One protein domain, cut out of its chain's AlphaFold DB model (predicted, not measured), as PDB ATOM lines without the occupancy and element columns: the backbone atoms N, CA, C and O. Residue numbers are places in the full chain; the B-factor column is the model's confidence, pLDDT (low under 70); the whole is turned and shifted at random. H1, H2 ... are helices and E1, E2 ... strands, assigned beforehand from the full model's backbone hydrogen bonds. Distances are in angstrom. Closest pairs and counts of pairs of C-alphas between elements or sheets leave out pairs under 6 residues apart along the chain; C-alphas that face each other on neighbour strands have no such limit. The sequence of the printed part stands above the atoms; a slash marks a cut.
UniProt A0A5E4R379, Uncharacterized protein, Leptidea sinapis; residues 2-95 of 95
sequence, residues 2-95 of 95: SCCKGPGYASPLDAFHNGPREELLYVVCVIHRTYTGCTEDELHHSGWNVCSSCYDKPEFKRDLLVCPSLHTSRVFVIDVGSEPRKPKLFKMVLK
ATOM      1  N   SER A   2      78.402 104.760 151.000       49.47
ATOM      2  CA  SER A   2      78.397 105.220 149.588       49.47
ATOM      3  C   SER A   2      79.603 104.588 148.875       49.47
ATOM      4  O   SER A   2      80.601 105.239 148.606       49.47
ATOM      5  N   CYS A   3      79.572 103.261 148.712       50.22
ATOM      6  CA  CYS A   3      80.737 102.473 148.280       50.22
ATOM      7  C   CYS A   3      80.876 102.380 146.751       50.22
ATOM      8  O   CYS A   3      81.934 102.009 146.256       50.22
ATOM      9  N   CYS A   4      79.833 102.675 145.971       56.47
ATOM     10  CA  CYS A   4      79.871 102.407 144.533       56.47
ATOM     11  C   CYS A   4      78.956 103.384 143.788       56.47
ATOM     12  O   CYS A   4      77.782 103.079 143.594       56.47
ATOM     13  N   LYS A   5      79.455 104.564 143.398       66.69
ATOM     14  CA  LYS A   5      78.732 105.379 142.408       66.69
ATOM     15  C   LYS A   5      78.949 104.838 140.997       66.69
ATOM     16  O   LYS A   5      78.017 104.843 140.211       66.69
ATOM     17  N   GLY A   6      80.111 104.249 140.723       68.56
ATOM     18  CA  GLY A   6      80.451 103.708 139.415       68.56
ATOM     19  C   GLY A   6      81.955 103.743 139.159       68.56
ATOM     20  O   GLY A   6      82.734 103.997 140.081       68.56
ATOM     21  N   PRO A   7      82.388 103.422 137.935       80.12
ATOM     22  CA  PRO A   7      83.793 103.394 137.547       80.12
ATOM     23  C   PRO A   7      84.408 104.802 137.526       80.12
ATOM     24  O   PRO A   7      83.873 105.717 136.906       80.12
ATOM     25  N   GLY A   8      85.592 104.952 138.128       81.25
ATOM     26  CA  GLY A   8      86.396 106.177 138.059       81.25
ATOM     27  C   GLY A   8      86.060 107.221 139.130       81.25
ATOM     28  O   GLY A   8      85.686 106.874 140.244       81.25
ATOM     29  N   TYR A   9      86.239 108.502 138.791       86.44
ATOM     30  CA  TYR A   9      86.125 109.646 139.714       86.44
ATOM     31  C   TYR A   9      85.174 110.707 139.159       86.44
ATOM     32  O   TYR A   9      85.085 110.870 137.940       86.44
ATOM     33  N   ALA A  10      84.514 111.470 140.034       87.06
ATOM     34  CA  ALA A  10      83.499 112.449 139.626       87.06
ATOM     35  C   ALA A  10      84.097 113.674 138.913       87.06
ATOM     36  O   ALA A  10      83.425 114.360 138.145       87.06
ATOM     37  N   SER A  11      85.359 113.991 139.209       88.38
ATOM     38  CA  SER A  11      86.062 115.151 138.665       88.38
ATOM     39  C   SER A  11      87.581 114.935 138.670       88.38
ATOM     40  O   SER A  11      88.075 114.058 139.385       88.38
ATOM     41  N   PRO A  12      88.355 115.759 137.939       91.19
ATOM     42  CA  PRO A  12      89.815 115.734 138.023       91.19
ATOM     43  C   PRO A  12      90.361 115.991 139.438       91.19
ATOM     44  O   PRO A  12      91.345 115.372 139.831       91.19
ATOM     45  N   LEU A  13      89.713 116.867 140.218       90.81
ATOM     46  CA  LEU A  13      90.127 117.175 141.593       90.81
ATOM     47  C   LEU A  13      89.893 115.982 142.535       90.81
ATOM     48  O   LEU A  13      90.737 115.676 143.373       90.81
ATOM     49  N   ASP A  14      88.773 115.281 142.351       87.62
ATOM     50  CA  ASP A  14      88.452 114.044 143.069       87.62
ATOM     51  C   ASP A  14      89.479 112.943 142.757       87.62
ATOM     52  O   ASP A  14      90.038 112.337 143.669       87.62
ATOM     53  N   ALA A  15      89.828 112.768 141.479       86.44
ATOM     54  CA  ALA A  15      90.873 111.831 141.067       86.44
ATOM     55  C   ALA A  15      92.239 112.157 141.692       86.44
ATOM     56  O   ALA A  15      92.961 111.250 142.100       86.44
ATOM     57  N   PHE A  16      92.588 113.442 141.793       88.75
ATOM     58  CA  PHE A  16      93.863 113.882 142.358       88.75
ATOM     59  C   PHE A  16      93.976 113.612 143.865       88.75
ATOM     60  O   PHE A  16      95.041 113.216 144.337       88.75
ATOM     61  N   HIS A  17      92.899 113.822 144.625       89.38
ATOM     62  CA  HIS A  17      92.923 113.664 146.082       89.38
ATOM     63  C   HIS A  17      92.613 112.243 146.556       89.38
ATOM     64  O   HIS A  17      93.183 111.813 147.559       89.38
ATOM     65  N   ASN A  18      91.724 111.532 145.860       87.69
ATOM     66  CA  ASN A  18      91.185 110.247 146.310       87.69
ATOM     67  C   ASN A  18      91.661 109.052 145.476       87.69
ATOM     68  O   ASN A  18      91.394 107.909 145.849       87.69
ATOM     69  N   GLY A  19      92.360 109.282 144.360       84.19
ATOM     70  CA  GLY A  19      92.950 108.197 143.590       84.19
ATOM     71  C   GLY A  19      94.051 107.481 144.377       84.19
ATOM     72  O   GLY A  19      94.869 108.148 145.019       84.19
ATOM     73  N   PRO A  20      94.108 106.133 144.352       86.88
ATOM     74  CA  PRO A  20      95.227 105.424 144.943       86.88
ATOM     75  C   PRO A  20      96.499 105.861 144.217       86.88
ATOM     76  O   PRO A  20      96.509 106.024 142.995       86.88
ATOM     77  N   ARG A  21      97.581 106.075 144.968       82.81
ATOM     78  CA  ARG A  21      98.882 106.304 144.341       82.81
ATOM     79  C   ARG A  21      99.254 105.052 143.564       82.81
ATOM     80  O   ARG A  21      99.214 103.958 144.116       82.81
ATOM     81  N   GLU A  22      99.622 105.228 142.303       79.44
ATOM     82  CA  GLU A  22     100.100 104.130 141.473       79.44
ATOM     83  C   GLU A  22     101.320 103.477 142.146       79.44
ATOM     84  O   GLU A  22     102.330 104.132 142.402       79.44
ATOM     85  N   GLU A  23     101.217 102.186 142.465       77.94
ATOM     86  CA  GLU A  23     102.283 101.417 143.132       77.94
ATOM     87  C   GLU A  23     103.269 100.796 142.134       77.94
ATOM     88  O   GLU A  23     104.318 100.270 142.509       77.94
ATOM     89  N   LEU A  24     102.929 100.831 140.847       70.50
ATOM     90  CA  LEU A  24     103.669 100.176 139.781       70.50
ATOM     91  C   LEU A  24     104.134 101.218 138.763       70.50
ATOM     92  O   LEU A  24     103.329 101.881 138.116       70.50
ATOM     93  N   LEU A  25     105.453 101.318 138.584       67.62
ATOM     94  CA  LEU A  25     106.059 102.028 137.462       67.62
ATOM     95  C   LEU A  25     106.322 101.021 136.339       67.62
ATOM     96  O   LEU A  25     107.164 100.130 136.470       67.62
ATOM     97  N   TYR A  26     105.611 101.158 135.224       59.53
ATOM     98  CA  TYR A  26     105.845 100.324 134.050       59.53
ATOM     99  C   TYR A  26     107.158 100.733 133.363       59.53
ATOM    100  O   TYR A  26     107.218 101.718 132.633       59.53
ATOM    101  N   VAL A  27     108.219  99.963 133.604       73.75
ATOM    102  CA  VAL A  27     109.461  99.964 132.811       73.75
ATOM    103  C   VAL A  27     109.350  98.974 131.650       73.75
ATOM    104  O   VAL A  27     108.536  98.050 131.691       73.75
ATOM    105  N   VAL A  28     110.160  99.154 130.600       75.31
ATOM    106  CA  VAL A  28     110.091  98.341 129.373       75.31
ATOM    107  C   VAL A  28     110.546  96.903 129.650       75.31
ATOM    108  O   VAL A  28     111.710  96.549 129.493       75.31
ATOM    109  N   CYS A  29     109.607  96.059 130.062       81.88
ATOM    110  CA  CYS A  29     109.741  94.612 130.137       81.88
ATOM    111  C   CYS A  29     108.460  93.992 129.577       81.88
ATOM    112  O   CYS A  29     107.356  94.280 130.043       81.88
ATOM    113  N   VAL A  30     108.597  93.147 128.555       84.81
ATOM    114  CA  VAL A  30     107.450  92.451 127.966       84.81
ATOM    115  C   VAL A  30     107.116  91.241 128.836       84.81
ATOM    116  O   VAL A  30     107.744  90.195 128.714       84.81
ATOM    117  N   ILE A  31     106.116  91.387 129.708       89.75
ATOM    118  CA  ILE A  31     105.653  90.310 130.604       89.75
ATOM    119  C   ILE A  31     104.656  89.350 129.934       89.75
ATOM    120  O   ILE A  31     104.518  88.205 130.359       89.75
ATOM    121  N   HIS A  32     103.957  89.803 128.889       92.25
ATOM    122  CA  HIS A  32     103.007  89.002 128.119       92.25
ATOM    123  C   HIS A  32     102.801  89.585 126.715       92.25
ATOM    124  O   HIS A  32     102.998  90.780 126.496       92.25
ATOM    125  N   ARG A  33     102.388  88.739 125.764       93.00
ATOM    126  CA  ARG A  33     101.996  89.137 124.406       93.00
ATOM    127  C   ARG A  33     100.655  88.502 124.060       93.00
ATOM    128  O   ARG A  33     100.551  87.278 124.019       93.00
ATOM    129  N   THR A  34      99.670  89.339 123.763       93.88
ATOM    130  CA  THR A  34      98.358  88.929 123.258       93.88
ATOM    131  C   THR A  34      98.340  89.171 121.756       93.88
ATOM    132  O   THR A  34      98.428  90.312 121.311       93.88
ATOM    133  N   TYR A  35      98.273  88.103 120.968       93.94
ATOM    134  CA  TYR A  35      98.259  88.200 119.509       93.94
ATOM    135  C   TYR A  35      96.824  88.365 118.997       93.94
ATOM    136  O   TYR A  35      95.913  87.704 119.494       93.94
ATOM    137  N   THR A  36      96.626  89.214 117.985       91.38
ATOM    138  CA  THR A  36      95.332  89.377 117.292       91.38
ATOM    139  C   THR A  36      94.938  88.130 116.501       91.38
ATOM    140  O   THR A  36      93.755  87.895 116.273       91.38
ATOM    141  N   GLY A  37      95.928  87.329 116.087       92.56
ATOM    142  CA  GLY A  37      95.733  86.154 115.236       92.56
ATOM    143  C   GLY A  37      95.463  86.493 113.767       92.56
ATOM    144  O   GLY A  37      95.159  85.598 112.984       92.56
ATOM    145  N   CYS A  38      95.584  87.764 113.387       91.31
ATOM    146  CA  CYS A  38      95.363  88.252 112.035       91.31
ATOM    147  C   CYS A  38      96.566  89.068 111.559       91.31
ATOM    148  O   CYS A  38      97.243  89.731 112.347       91.31
ATOM    149  N   THR A  39      96.846  88.975 110.263       91.94
ATOM    150  CA  THR A  39      97.865  89.779 109.588       91.94
ATOM    151  C   THR A  39      97.258  91.069 109.044       91.94
ATOM    152  O   THR A  39      96.030  91.230 109.000       91.94
ATOM    153  N   GLU A  40      98.138  91.982 108.630       93.75
ATOM    154  CA  GLU A  40      97.813  93.305 108.080       93.75
ATOM    155  C   GLU A  40      97.135  94.273 109.062       93.75
ATOM    156  O   GLU A  40      96.807  95.397 108.696       93.75
ATOM    157  N   ASP A  41      96.928  93.886 110.325       93.88
ATOM    158  CA  ASP A  41      96.350  94.787 111.316       93.88
ATOM    159  C   ASP A  41      97.368  95.832 111.786       93.88
ATOM    160  O   ASP A  41      98.367  95.516 112.431       93.88
ATOM    161  N   GLU A  42      97.054  97.102 111.546       94.88
ATOM    162  CA  GLU A  42      97.775  98.233 112.125       94.88
ATOM    163  C   GLU A  42      97.070  98.706 113.403       94.88
ATOM    164  O   GLU A  42      96.077  99.434 113.348       94.88
ATOM    165  N   LEU A  43      97.544  98.259 114.568       93.69
ATOM    166  CA  LEU A  43      97.090  98.783 115.859       93.69
ATOM    167  C   LEU A  43      97.832 100.091 116.159       93.69
ATOM    168  O   LEU A  43      99.060 100.109 116.167       93.69
ATOM    169  N   HIS A  44      97.093 101.167 116.430       92.62
ATOM    170  CA  HIS A  44      97.683 102.501 116.618       92.62
ATOM    171  C   HIS A  44      97.174 103.203 117.884       92.62
ATOM    172  O   HIS A  44      97.954 103.624 118.736       92.62
ATOM    173  N   HIS A  45      95.853 103.281 118.050       95.12
ATOM    174  CA  HIS A  45      95.211 103.808 119.251       95.12
ATOM    175  C   HIS A  45      94.347 102.738 119.912       95.12
ATOM    176  O   HIS A  45      93.803 101.858 119.247       95.12
ATOM    177  N   SER A  46      94.205 102.833 121.230       95.19
ATOM    178  CA  SER A  46      93.348 101.963 122.029       95.19
ATOM    179  C   SER A  46      92.629 102.769 123.106       95.19
ATOM    180  O   SER A  46      93.047 103.870 123.474       95.19
ATOM    181  N   GLY A  47      91.514 102.231 123.591       95.75
ATOM    182  CA  GLY A  47      90.693 102.872 124.609       95.75
ATOM    183  C   GLY A  47      89.987 101.854 125.491       95.75
ATOM    184  O   GLY A  47      89.907 100.672 125.172       95.75
ATOM    185  N   TRP A  48      89.475 102.317 126.622       96.19
ATOM    186  CA  TRP A  48      88.717 101.485 127.551       96.19
ATOM    187  C   TRP A  48      87.251 101.372 127.129       96.19
ATOM    188  O   TRP A  48      86.682 102.343 126.632       96.19
ATOM    189  N   ASN A  49      86.620 100.224 127.389       95.12
ATOM    190  CA  ASN A  49      85.168 100.071 127.235       95.12
ATOM    191  C   ASN A  49      84.374 101.022 128.148       95.12
ATOM    192  O   ASN A  49      83.279 101.450 127.795       95.12
ATOM    193  N   VAL A  50      84.926 101.331 129.322       94.75
ATOM    194  CA  VAL A  50      84.287 102.116 130.380       94.75
ATOM    195  C   VAL A  50      85.328 103.026 131.040       94.75
ATOM    196  O   VAL A  50      86.473 102.627 131.248       94.75
ATOM    197  N   CYS A  51      84.948 104.255 131.393       89.88
ATOM    198  CA  CYS A  51      85.824 105.233 132.047       89.88
ATOM    199  C   CYS A  51      85.041 106.052 133.091       89.88
ATOM    200  O   CYS A  51      83.859 105.802 133.313       89.88
ATOM    201  N   SER A  52      85.678 107.062 133.691       87.38
ATOM    202  CA  SER A  52      85.064 108.011 134.635       87.38
ATOM    203  C   SER A  52      83.843 108.749 134.075       87.38
ATOM    204  O   SER A  52      83.025 109.251 134.833       87.38
ATOM    205  N   SER A  53      83.660 108.796 132.753       88.94
ATOM    206  CA  SER A  53      82.424 109.303 132.139       88.94
ATOM    207  C   SER A  53      81.178 108.493 132.523       88.94
ATOM    208  O   SER A  53      80.059 108.971 132.361       88.94
ATOM    209  N   CYS A  54      81.357 107.278 133.046       90.00
ATOM    210  CA  CYS A  54      80.301 106.428 133.579       90.00
ATOM    211  C   CYS A  54      80.222 106.475 135.118       90.00
ATOM    212  O   CYS A  54      79.695 105.541 135.706       90.00
ATOM    213  N   TYR A  55      80.724 107.532 135.770       83.00
ATOM    214  CA  TYR A  55      80.890 107.605 137.229       83.00
ATOM    215  C   TYR A  55      79.656 107.252 138.070       83.00
ATOM    216  O   TYR A  55      79.846 106.697 139.139       83.00
ATOM    217  N   ASP A  56      78.429 107.530 137.621       87.69
ATOM    218  CA  ASP A  56      77.189 107.219 138.361       87.69
ATOM    219  C   ASP A  56      76.511 105.909 137.901       87.69
ATOM    220  O   ASP A  56      75.304 105.721 138.075       87.69
ATOM    221  N   LYS A  57      77.272 105.016 137.255       89.88
ATOM    222  CA  LYS A  57      76.783 103.752 136.686       89.88
ATOM    223  C   LYS A  57      77.555 102.548 137.242       89.88
ATOM    224  O   LYS A  57      78.526 102.104 136.621       89.88
ATOM    225  N   PRO A  58      77.170 102.016 138.420       87.50
ATOM    226  CA  PRO A  58      77.875 100.916 139.084       87.50
ATOM    227  C   PRO A  58      77.776  99.577 138.347       87.50
ATOM    228  O   PRO A  58      78.573  98.679 138.610       87.50
ATOM    229  N   GLU A  59      76.837  99.438 137.414       90.56
ATOM    230  CA  GLU A  59      76.706  98.271 136.544       90.56
ATOM    231  C   GLU A  59      77.869  98.118 135.551       90.56
ATOM    232  O   GLU A  59      78.066  97.037 134.994       90.56
ATOM    233  N   PHE A  60      78.646  99.182 135.324       90.44
ATOM    234  CA  PHE A  60      79.725  99.185 134.347       90.44
ATOM    235  C   PHE A  60      81.095  99.003 134.988       90.44
ATOM    236  O   PHE A  60      81.459  99.654 135.967       90.44
ATOM    237  N   LYS A  61      81.897  98.135 134.371       91.31
ATOM    238  CA  LYS A  61      83.250  97.809 134.809       91.31
ATOM    239  C   LYS A  61      84.250  98.118 133.701       91.31
ATOM    240  O   LYS A  61      84.004  97.843 132.532       91.31
ATOM    241  N   ARG A  62      85.389  98.698 134.085       92.62
ATOM    242  CA  ARG A  62      86.532  98.927 133.196       92.62
ATOM    243  C   ARG A  62      87.432  97.694 133.187       92.62
ATOM    244  O   ARG A  62      88.371  97.603 133.974       92.62
ATOM    245  N   ASP A  63      87.101  96.740 132.332       95.25
ATOM    246  CA  ASP A  63      87.743  95.425 132.237       95.25
ATOM    247  C   ASP A  63      88.091  95.001 130.806       95.25
ATOM    248  O   ASP A  63      88.792  94.005 130.628       95.25
ATOM    249  N   LEU A  64      87.668  95.768 129.795       96.75
ATOM    250  CA  LEU A  64      87.965  95.485 128.396       96.75
ATOM    251  C   LEU A  64      88.732  96.643 127.752       96.75
ATOM    252  O   LEU A  64      88.337  97.811 127.841       96.75
ATOM    253  N   LEU A  65      89.801  96.301 127.041       96.94
ATOM    254  CA  LEU A  65      90.522  97.215 126.165       96.94
ATOM    255  C   LEU A  65      90.015  97.040 124.729       96.94
ATOM    256  O   LEU A  65      89.985  95.930 124.196       96.94
ATOM    257  N   VAL A  66      89.606  98.139 124.108       97.12
ATOM    258  CA  VAL A  66      89.129  98.203 122.727       97.12
ATOM    259  C   VAL A  66      90.268  98.703 121.843       97.12
ATOM    260  O   VAL A  66      90.752  99.824 122.003       97.12
ATOM    261  N   CYS A  67      90.685  97.858 120.906       96.75
ATOM    262  CA  CYS A  67      91.814  98.075 120.009       96.75
ATOM    263  C   CYS A  67      91.336  97.982 118.550       96.75
ATOM    264  O   CYS A  67      91.288  96.882 117.992       96.75
ATOM    265  N   PRO A  68      90.936  99.098 117.919       96.88
ATOM    266  CA  PRO A  68      90.664  99.124 116.489       96.88
ATOM    267  C   PRO A  68      91.958  99.011 115.674       96.88
ATOM    268  O   PRO A  68      92.988  99.587 116.033       96.88
ATOM    269  N   SER A  69      91.891  98.302 114.549       95.56
ATOM    270  CA  SER A  69      92.921  98.355 113.517       95.56
ATOM    271  C   SER A  69      92.611  99.460 112.513       95.56
ATOM    272  O   SER A  69      91.512  99.507 111.955       95.56
ATOM    273  N   LEU A  70      93.596 100.322 112.262       94.81
ATOM    274  CA  LEU A  70      93.495 101.410 111.294       94.81
ATOM    275  C   LEU A  70      93.406 100.884 109.854       94.81
ATOM    276  O   LEU A  70      92.614 101.391 109.065       94.81
ATOM    277  N   HIS A  71      94.180  99.846 109.530       94.69
ATOM    278  CA  HIS A  71      94.264  99.310 108.174       94.69
ATOM    279  C   HIS A  71      93.060  98.430 107.799       94.69
ATOM    280  O   HIS A  71      92.452  98.610 106.746       94.69
ATOM    281  N   THR A  72      92.677  97.486 108.662       94.88
ATOM    282  CA  THR A  72      91.694  96.436 108.317       94.88
ATOM    283  C   THR A  72      90.281  96.740 108.802       94.88
ATOM    284  O   THR A  72      89.354  95.986 108.512       94.88
ATOM    285  N   SER A  73      90.097  97.820 109.573       94.31
ATOM    286  CA  SER A  73      88.837  98.167 110.247       94.31
ATOM    287  C   SER A  73      88.298  97.102 111.219       94.31
ATOM    288  O   SER A  73      87.159  97.217 111.676       94.31
ATOM    289  N   ARG A  74      89.087  96.075 111.571       95.75
ATOM    290  CA  ARG A  74      88.720  95.107 112.615       95.75
ATOM    291  C   ARG A  74      88.770  95.775 113.981       95.75
ATOM    292  O   ARG A  74      89.661  96.580 114.253       95.75
ATOM    293  N   VAL A  75      87.852  95.403 114.867       96.94
ATOM    294  CA  VAL A  75      87.875  95.854 116.262       96.94
ATOM    295  C   VAL A  75      88.157  94.667 117.168       96.94
ATOM    296  O   VAL A  75      87.360  93.732 117.260       96.94
ATOM    297  N   PHE A  76      89.294  94.714 117.854       97.25
ATOM    298  CA  PHE A  76      89.686  93.714 118.835       97.25
ATOM    299  C   PHE A  76      89.275  94.176 120.228       97.25
ATOM    300  O   PHE A  76      89.587  95.288 120.648       97.25
ATOM    301  N   VAL A  77      88.580  93.310 120.952       97.50
ATOM    302  CA  VAL A  77      88.216  93.504 122.352       97.50
ATOM    303  C   VAL A  77      89.072  92.557 123.176       97.50
ATOM    304  O   VAL A  77      89.026  91.342 122.972       97.50
ATOM    305  N   ILE A  78      89.871  93.110 124.080       97.12
ATOM    306  CA  ILE A  78      90.830  92.382 124.912       97.12
ATOM    307  C   ILE A  78      90.338  92.418 126.359       97.12
ATOM    308  O   ILE A  78      90.138  93.495 126.912       97.12
ATOM    309  N   ASP A  79      90.171  91.253 126.978       97.06
ATOM    310  CA  ASP A  79      89.884  91.126 128.405       97.06
ATOM    311  C   ASP A  79      91.156  91.334 129.227       97.06
ATOM    312  O   ASP A  79      92.149  90.615 129.065       97.06
ATOM    313  N   VAL A  80      91.105  92.324 130.116       95.25
ATOM    314  CA  VAL A  80      92.131  92.604 131.127       95.25
ATOM    315  C   VAL A  80      91.589  92.490 132.555       95.25
ATOM    316  O   VAL A  80      92.358  92.625 133.505       95.25
ATOM    317  N   GLY A  81      90.284  92.266 132.732       92.62
ATOM    318  CA  GLY A  81      89.647  92.174 134.043       92.62
ATOM    319  C   GLY A  81      89.858  90.826 134.723       92.62
ATOM    320  O   GLY A  81      89.936  90.787 135.951       92.62
ATOM    321  N   SER A  82      89.963  89.743 133.947       93.38
ATOM    322  CA  SER A  82      90.190  88.397 134.493       93.38
ATOM    323  C   SER A  82      91.622  88.207 135.000       93.38
ATOM    324  O   SER A  82      91.838  87.690 136.092       93.38
ATOM    325  N   GLU A  83      92.616  88.610 134.204       93.38
ATOM    326  CA  GLU A  83      94.036  88.421 134.514       93.38
ATOM    327  C   GLU A  83      94.862  89.606 133.968       93.38
ATOM    328  O   GLU A  83      95.364  89.544 132.844       93.38
ATOM    329  N   PRO A  84      95.041  90.697 134.741       90.81
ATOM    330  CA  PRO A  84      95.625  91.948 134.233       90.81
ATOM    331  C   PRO A  84      97.052  91.820 133.680       90.81
ATOM    332  O   PRO A  84      97.460  92.586 132.811       90.81
ATOM    333  N   ARG A  85      97.826  90.841 134.170       90.94
ATOM    334  CA  ARG A  85      99.196  90.556 133.700       90.94
ATOM    335  C   ARG A  85      99.242  89.640 132.475       90.94
ATOM    336  O   ARG A  85     100.314  89.461 131.902       90.94
ATOM    337  N   LYS A  86      98.103  89.070 132.075       93.81
ATOM    338  CA  LYS A  86      97.973  88.165 130.932       93.81
ATOM    339  C   LYS A  86      96.673  88.438 130.154       93.81
ATOM    340  O   LYS A  86      95.767  87.600 130.178       93.81
ATOM    341  N   PRO A  87      96.564  89.593 129.470       95.62
ATOM    342  CA  PRO A  87      95.370  89.934 128.702       95.62
ATOM    343  C   PRO A  87      95.021  88.889 127.639       95.62
ATOM    344  O   PRO A  87      95.909  88.294 127.018       95.62
ATOM    345  N   LYS A  88      93.728  88.677 127.390       96.31
ATOM    346  CA  LYS A  88      93.238  87.657 126.444       96.31
ATOM    347  C   LYS A  88      92.336  88.295 125.402       96.31
ATOM    348  O   LYS A  88      91.559  89.189 125.719       96.31
ATOM    349  N   LEU A  89      92.418  87.835 124.155       96.12
ATOM    350  CA  LEU A  89      91.472  88.264 123.129       96.12
ATOM    351  C   LEU A  89      90.078  87.747 123.508       96.12
ATOM    352  O   LEU A  89      89.858  86.540 123.559       96.12
ATOM    353  N   PHE A  90      89.160  88.664 123.801       96.50
ATOM    354  CA  PHE A  90      87.791  88.347 124.197       96.50
ATOM    355  C   PHE A  90      86.888  88.205 122.976       96.50
ATOM    356  O   PHE A  90      86.133  87.242 122.849       96.50
ATOM    357  N   LYS A  91      86.965  89.173 122.062       96.00
ATOM    358  CA  LYS A  91      86.140  89.188 120.858       96.00
ATOM    359  C   LYS A  91      86.838  89.938 119.739       96.00
ATOM    360  O   LYS A  91      87.470  90.962 119.969       96.00
ATOM    361  N   MET A  92      86.656  89.456 118.521       96.12
ATOM    362  CA  MET A  92      86.933  90.214 117.309       96.12
ATOM    363  C   MET A  92      85.598  90.597 116.678       96.12
ATOM    364  O   MET A  92      84.715  89.751 116.524       96.12
ATOM    365  N   VAL A  93      85.434  91.874 116.353       94.50
ATOM    366  CA  VAL A  93      84.279  92.384 115.616       94.50
ATOM    367  C   VAL A  93      84.752  92.762 114.223       94.50
ATOM    368  O   VAL A  93      85.691  93.544 114.062       94.50
ATOM    369  N   LEU A  94      84.106  92.166 113.229       88.06
ATOM    370  CA  LEU A  94      84.278  92.516 111.829       88.06
ATOM    371  C   LEU A  94      83.249  93.588 111.474       88.06
ATOM    372  O   LEU A  94      82.147  93.592 112.030       88.06
ATOM    373  N   LYS A  95      83.638  94.499 110.586       64.06
ATOM    374  CA  LYS A  95      82.704  95.430 109.964       64.06
ATOM    375  C   LYS A  95      81.952  94.741 108.833       64.06
ATOM    376  O   LYS A  95      82.571  93.869 108.181       64.06
TER     377      LYS A  95
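AT A GLANCE: This is residues 2 to 95 of the 95 residues of an uncharacterized protein of Leptidea sinapis (UniProt A0A5E4R379). There is little regular structure: a small sheet of three strands, E1, E2 and E3, sits toward one end, short helix H1 lies well away from it toward the other, and the long stretch of residues 19 to 63 with no named element joins H1 to E1, its residues 20 to 30 sticking out as a free arc and its residues 47 to 48 pairing with residues 65 to 66 of E1. The 94 printed residues have one named helix and three named strands, in the order H1, E1, E2, E3; the antiparallel sheet runs E1, E2, E3. The class is mixed, with 23 residues in named elements. The whole is loose, radius of gyration of the C-alphas 15.7 A, spanning 46 by 32 by 22 A.

HOW THE PARTS SIT: E1, residues 64 to 68, E2, residues 75 to 79, and E3, residues 88 to 93, form a meander, each strand the antiparallel neighbour of the one before. In hairpin E1 and E2, at 158 degrees, N 65 and O 78 are within hydrogen-bond range at 2.8 A. In hairpin E2 and E3, at 153 degrees, N 77 and O 91 are too, at 2.8 A. H1, residues 12 to 18, with every O i to N i+4 pair within range, is not on the sheet.

IN THESE COORDINATES: H1, 10.0 A long, begins at C-alpha 12 (89.815, 115.734, 138.023). E1 measures 12.7 A, E2 13.2 A and E3 14.8 A, ending at C-alpha 93 (84.279, 92.384, 115.616).

THE WHOLE: The farthest C-alphas, Ser 2 and Glu 40, are 47.3 A apart. The printed part has no cut; H1 to E1 is a long link of 45 residues. Model pLDDT is under 70 at residues 2 to 6, 25 to 26 and 95.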